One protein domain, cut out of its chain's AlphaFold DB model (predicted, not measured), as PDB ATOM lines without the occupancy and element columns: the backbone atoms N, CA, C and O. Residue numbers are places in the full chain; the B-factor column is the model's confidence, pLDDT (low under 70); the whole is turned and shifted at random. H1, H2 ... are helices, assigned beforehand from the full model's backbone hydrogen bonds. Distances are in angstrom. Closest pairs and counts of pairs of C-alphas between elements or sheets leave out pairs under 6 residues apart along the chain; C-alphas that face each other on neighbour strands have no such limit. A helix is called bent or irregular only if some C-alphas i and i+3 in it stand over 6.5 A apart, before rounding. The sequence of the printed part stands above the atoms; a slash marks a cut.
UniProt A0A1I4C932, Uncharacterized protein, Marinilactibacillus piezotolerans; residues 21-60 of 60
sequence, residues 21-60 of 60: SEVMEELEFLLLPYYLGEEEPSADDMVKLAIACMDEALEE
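Overview. This is residues 21 to 60 of the 60 residues of an uncharacterized protein of Marinilactibacillus piezotolerans (UniProt A0A1I4C932). Two helices of equal length, H1 and H2, lie side by side and run opposite ways as a helical hairpin, with the loop between them at one end of the long axis. H1 has a kink near residue 30, and residues 35 to 40 stick out at the loop end. The printed part has 40 residues with two named helices, H1 then H2, and no named strand; its class is all helix. It is only just compact, close to loose, with a radius of gyration of the C-alphas of 10.7 A, and it is flat, spanning 35 by 18 by 9 A.

Along the chain. Find C-alpha 21 at (-33.289, -7.312, -40.733); from there H1, residues 21 to 36, runs 22.1 A to C-alpha 36 at (-48.189, 8.216, -45.909). Look near residue 30 for its kink of 33 degrees. H1 is irregular, but only just: C-alphas 30 and 33 are 6.9 A apart. H2, residues 43 to 58, runs 22.3 A from Ala 43 to C-alpha 58 at (-34.898, -15.006, -51.180).

Arrangement. Look at Leu 27 in H1 and Ala 50 in H2: their C-alphas, 6.3 A apart, are the closest of the two helices. H1 and H2 touch, with 10 pairs of C-alphas within 8 A. Their lines stand at a shallow tilt of 26 degrees, and they run opposite ways as a helical hairpin. Their centres are 10.7 A apart. In H2 every O i to N i+4 pair is within hydrogen-bond range; in H1, 9 of 12 are.

Size, cuts and confidence. The two C-alphas farthest apart are those of Glu 38 and Glu 60, at 35.0 A. The printed part has no cut and ends at residue 60, the chain's last residue. The link from H1 to H2, 6 residues, is short, and residues 35 to 40 stand free. The mean pLDDT of the printed part is 80.0; look for values under 70 at residues 38 to 40 and at residue 60.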
ATOM      1  N   SER A  21     -32.945  -8.700 -41.052       83.88
ATOM      2  CA  SER A  21     -33.289  -7.312 -40.733       83.88
ATOM      3  C   SER A  21     -33.279  -6.421 -41.975       83.88
ATOM      4  O   SER A  21     -34.131  -5.551 -42.093       83.88
ATOM      5  N   GLU A  22     -32.370  -6.672 -42.918       84.69
ATOM      6  CA  GLU A  22     -32.272  -5.935 -44.179       84.69
ATOM      7  C   GLU A  22     -33.548  -6.086 -45.020       84.69
ATOM      8  O   GLU A  22     -34.087  -5.100 -45.514       84.69
ATOM      9  N   VAL A  23     -34.095  -7.303 -45.100       82.56
ATOM     10  CA  VAL A  23     -35.342  -7.584 -45.832       82.56
ATOM     11  C   VAL A  23     -36.538  -6.916 -45.150       82.56
ATOM     12  O   VAL A  23     -37.429  -6.402 -45.820       82.56
ATOM     13  N   MET A  24     -36.559  -6.885 -43.812       84.56
ATOM     14  CA  MET A  24     -37.586  -6.160 -43.054       84.56
ATOM     15  C   MET A  24     -37.522  -4.648 -43.303       84.56
ATOM     16  O   MET A  24     -38.562  -4.025 -43.508       84.56
ATOM     17  N   GLU A  25     -36.323  -4.063 -43.314       86.50
ATOM     18  CA  GLU A  25     -36.126  -2.638 -43.604       86.50
ATOM     19  C   GLU A  25     -36.551  -2.283 -45.039       86.50
ATOM     20  O   GLU A  25     -37.201  -1.257 -45.251       86.50
ATOM     21  N   GLU A  26     -36.249  -3.138 -46.021       86.25
ATOM     22  CA  GLU A  26     -36.687  -2.966 -47.411       86.25
ATOM     23  C   GLU A  26     -38.210  -3.048 -47.559       86.25
ATOM     24  O   GLU A  26     -38.814  -2.186 -48.203       86.25
ATOM     25  N   LEU A  27     -38.845  -4.028 -46.909       84.50
ATOM     26  CA  LEU A  27     -40.304  -4.158 -46.841       84.50
ATOM     27  C   LEU A  27     -40.958  -2.909 -46.250       84.50
ATOM     28  O   LEU A  27     -41.908  -2.371 -46.822       84.50
ATOM     29  N   GLU A  28     -40.452  -2.438 -45.110       85.06
ATOM     30  CA  GLU A  28     -40.957  -1.230 -44.466       85.06
ATOM     31  C   GLU A  28     -40.790  -0.019 -45.383       85.06
ATOM     32  O   GLU A  28     -41.750   0.719 -45.589       85.06
ATOM     33  N   PHE A  29     -39.621   0.164 -46.002       86.62
ATOM     34  CA  PHE A  29     -39.371   1.267 -46.929       86.62
ATOM     35  C   PHE A  29     -40.283   1.227 -48.163       86.62
ATOM     36  O   PHE A  29     -40.776   2.272 -48.593       86.62
ATOM     37  N   LEU A  30     -40.532   0.041 -48.724       84.75
ATOM     38  CA  LEU A  30     -41.403  -0.149 -49.884       84.75
ATOM     39  C   LEU A  30     -42.869   0.158 -49.555       84.75
ATOM     40  O   LEU A  30     -43.583   0.737 -50.378       84.75
ATOM     41  N   LEU A  31     -43.323  -0.229 -48.361       81.69
ATOM     42  CA  LEU A  31     -44.719  -0.099 -47.949       81.69
ATOM     43  C   LEU A  31     -45.033   1.255 -47.296       81.69
ATOM     44  O   LEU A  31     -46.168   1.724 -47.374       81.69
ATOM     45  N   LEU A  32     -44.049   1.927 -46.694       82.75
ATOM     46  CA  LEU A  32     -44.229   3.198 -45.983       82.75
ATOM     47  C   LEU A  32     -44.907   4.304 -46.821       82.75
ATOM     48  O   LEU A  32     -45.800   4.967 -46.287       82.75
ATOM     49  N   PRO A  33     -44.580   4.518 -48.114       83.06
ATOM     50  CA  PRO A  33     -45.236   5.536 -48.935       83.06
ATOM     51  C   PRO A  33     -46.750   5.347 -49.050       83.06
ATOM     52  O   PRO A  33     -47.480   6.330 -49.154       83.06
ATOM     53  N   TYR A  34     -47.227   4.105 -48.990       77.94
ATOM     54  CA  TYR A  34     -48.645   3.782 -49.084       77.94
ATOM     55  C   TYR A  34     -49.426   4.133 -47.814       77.94
ATOM     56  O   TYR A  34     -50.603   4.464 -47.892       77.94
ATOM     57  N   TYR A  35     -48.763   4.122 -46.656       73.00
ATOM     58  CA  TYR A  35     -49.340   4.574 -45.386       73.00
ATOM     59  C   TYR A  35     -49.239   6.092 -45.183       73.00
ATOM     60  O   TYR A  35     -49.914   6.649 -44.319       73.00
ATOM     61  N   LEU A  36     -48.376   6.763 -45.952       78.56
ATOM     62  CA  LEU A  36     -48.189   8.216 -45.909       78.56
ATOM     63  C   LEU A  36     -48.988   8.965 -46.993       78.56
ATOM     64  O   LEU A  36     -49.088  10.190 -46.925       78.56
ATOM     65  N   GLY A  37     -49.523   8.256 -47.993       74.25
ATOM     66  CA  GLY A  37     -50.367   8.814 -49.054       74.25
ATOM     67  C   GLY A  37     -51.816   9.072 -48.618       74.25
ATOM     68  O   GLY A  37     -52.259   8.601 -47.577       74.25
ATOM     69  N   GLU A  38     -52.568   9.831 -49.427       62.84
ATOM     70  CA  GLU A  38     -53.998  10.104 -49.171       62.84
ATOM     71  C   GLU A  38     -54.926   8.933 -49.556       62.84
ATOM     72  O   GLU A  38     -56.039   8.850 -49.038       62.84
ATOM     73  N   GLU A  39     -54.478   8.016 -50.422       66.00
ATOM     74  CA  GLU A  39     -55.184   6.770 -50.743       66.00
ATOM     75  C   GLU A  39     -54.414   5.573 -50.185       66.00
ATOM     76  O   GLU A  39     -53.339   5.221 -50.673       66.00
ATOM     77  N   GLU A  40     -54.989   4.946 -49.160       69.19
ATOM     78  CA  GLU A  40     -54.509   3.673 -48.631       69.19
ATOM     79  C   GLU A  40     -54.786   2.581 -49.682       69.19
ATOM     80  O   GLU A  40     -55.943   2.391 -50.082       69.19
ATOM     81  N   PRO A  41     -53.761   1.881 -50.196       71.12
ATOM     82  CA  PRO A  41     -53.964   0.801 -51.153       71.12
ATOM     83  C   PRO A  41     -54.747  -0.347 -50.513       71.12
ATOM     84  O   PRO A  41     -54.795  -0.508 -49.291       71.12
ATOM     85  N   SER A  42     -55.344  -1.197 -51.349       83.94
ATOM     86  CA  SER A  42     -56.016  -2.389 -50.842       83.94
ATOM     87  C   SER A  42     -55.015  -3.302 -50.124       83.94
ATOM     88  O   SER A  42     -53.869  -3.445 -50.559       83.94
ATOM     89  N   ALA A  43     -55.458  -3.963 -49.051       80.44
ATOM     90  CA  ALA A  43     -54.631  -4.935 -48.335       80.44
ATOM     91  C   ALA A  43     -54.056  -6.007 -49.284       80.44
ATOM     92  O   ALA A  43     -52.901  -6.401 -49.142       80.44
ATOM     93  N   ASP A  44     -54.821  -6.410 -50.301       84.75
ATOM     94  CA  ASP A  44     -54.392  -7.377 -51.312       84.75
ATOM     95  C   ASP A  44     -53.195  -6.881 -52.134       84.75
ATOM     96  O   ASP A  44     -52.303  -7.660 -52.465       84.75
ATOM     97  N   ASP A  45     -53.155  -5.594 -52.479       83.81
ATOM     98  CA  ASP A  45     -52.054  -5.030 -53.263       83.81
ATOM     99  C   ASP A  45     -50.797  -4.843 -52.411       83.81
ATOM    100  O   ASP A  45     -49.691  -5.105 -52.888       83.81
ATOM    101  N   MET A  46     -50.959  -4.502 -51.129       83.50
ATOM    102  CA  MET A  46     -49.848  -4.459 -50.174       83.50
ATOM    103  C   MET A  46     -49.241  -5.845 -49.957       83.50
ATOM    104  O   MET A  46     -48.021  -5.991 -49.954       83.50
ATOM    105  N   VAL A  47     -50.083  -6.876 -49.837       85.00
ATOM    106  CA  VAL A  47     -49.628  -8.265 -49.697       85.00
ATOM    107  C   VAL A  47     -48.874  -8.723 -50.946       85.00
ATOM    108  O   VAL A  47     -47.817  -9.333 -50.816       85.00
ATOM    109  N   LYS A  48     -49.350  -8.398 -52.157       87.44
ATOM    110  CA  LYS A  48     -48.623  -8.732 -53.399       87.44
ATOM    111  C   LYS A  48     -47.248  -8.070 -53.464       87.44
ATOM    112  O   LYS A  48     -46.290  -8.725 -53.858       87.44
ATOM    113  N   LEU A  49     -47.156  -6.794 -53.087       84.38
ATOM    114  CA  LEU A  49     -45.885  -6.064 -53.049       84.38
ATOM    115  C   LEU A  49     -44.919  -6.674 -52.033       84.38
ATOM    116  O   LEU A  49     -43.748  -6.868 -52.346       84.38
ATOM    117  N   ALA A  50     -45.422  -7.021 -50.848       83.69
ATOM    118  CA  ALA A  50     -44.628  -7.670 -49.816       83.69
ATOM    119  C   ALA A  50     -44.085  -9.031 -50.276       83.69
ATOM    120  O   ALA A  50     -42.903  -9.308 -50.093       83.69
ATOM    121  N   ILE A  51     -44.926  -9.850 -50.920       85.88
ATOM    122  CA  ILE A  51     -44.522 -11.147 -51.480       85.88
ATOM    123  C   ILE A  51     -43.441 -10.962 -52.548       85.88
ATOM    124  O   ILE A  51     -42.421 -11.631 -52.473       85.88
ATOM    125  N   ALA A  52     -43.620 -10.031 -53.491       85.56
ATOM    126  CA  ALA A  52     -42.633  -9.792 -54.544       85.56
ATOM    127  C   ALA A  52     -41.260  -9.380 -53.981       85.56
ATOM    128  O   ALA A  52     -40.240  -9.903 -54.411       85.56
ATOM    129  N   CYS A  53     -41.238  -8.496 -52.978       82.12
ATOM    130  CA  CYS A  53     -40.007  -8.086 -52.298       82.12
ATOM    131  C   CYS A  53     -39.327  -9.257 -51.571       82.12
ATOM    132  O   CYS A  53     -38.113  -9.425 -51.653       82.12
ATOM    133  N   MET A  54     -40.107 -10.100 -50.891       80.56
ATOM    134  CA  MET A  54     -39.583 -11.293 -50.228       80.56
ATOM    135  C   MET A  54     -39.043 -12.326 -51.217       80.56
ATOM    136  O   MET A  54     -38.005 -12.917 -50.944       80.56
ATOM    137  N   ASP A  55     -39.738 -12.555 -52.331       84.56
ATOM    138  CA  ASP A  55     -39.304 -13.491 -53.368       84.56
ATOM    139  C   ASP A  55     -37.975 -13.019 -53.979       84.56
ATOM    140  O   ASP A  55     -37.029 -13.798 -54.038       84.56
ATOM    141  N   GLU A  56     -37.852 -11.729 -54.314       82.25
ATOM    142  CA  GLU A  56     -36.594 -11.137 -54.799       82.25
ATOM    143  C   GLU A  56     -35.454 -11.268 -53.776       82.25
ATOM    144  O   GLU A  56     -34.335 -11.620 -54.141       82.25
ATOM    145  N   ALA A  57     -35.726 -11.038 -52.489       74.50
ATOM    146  CA  ALA A  57     -34.721 -11.150 -51.432       74.50
ATOM    147  C   ALA A  57     -34.293 -12.600 -51.123       74.50
ATOM    148  O   ALA A  57     -33.220 -12.826 -50.561       74.50
ATOM    149  N   LEU A  58     -35.142 -13.584 -51.436       71.88
ATOM    150  CA  LEU A  58     -34.898 -15.006 -51.180       71.88
ATOM    151  C   LEU A  58     -34.359 -15.762 -52.408       71.88
ATOM    152  O   LEU A  58     -33.899 -16.894 -52.241       71.88
ATOM    153  N   GLU A  59     -34.395 -15.173 -53.608       72.81
ATOM    154  CA  GLU A  59     -33.944 -15.797 -54.865       72.81
ATOM    155  C   GLU A  59     -32.421 -15.708 -55.163       72.81
ATOM    156  O   GLU A  59     -32.008 -16.200 -56.209       72.81
ATOM    157  N   GLU A  60     -31.579 -15.253 -54.220       51.47
ATOM    158  CA  GLU A  60     -30.113 -14.992 -54.356       51.47
ATOM    159  C   GLU A  60     -29.710 -13.806 -55.258       51.47
ATOM    160  O   GLU A  60     -29.809 -13.881 -56.505       51.47
TER     161      GLU A  60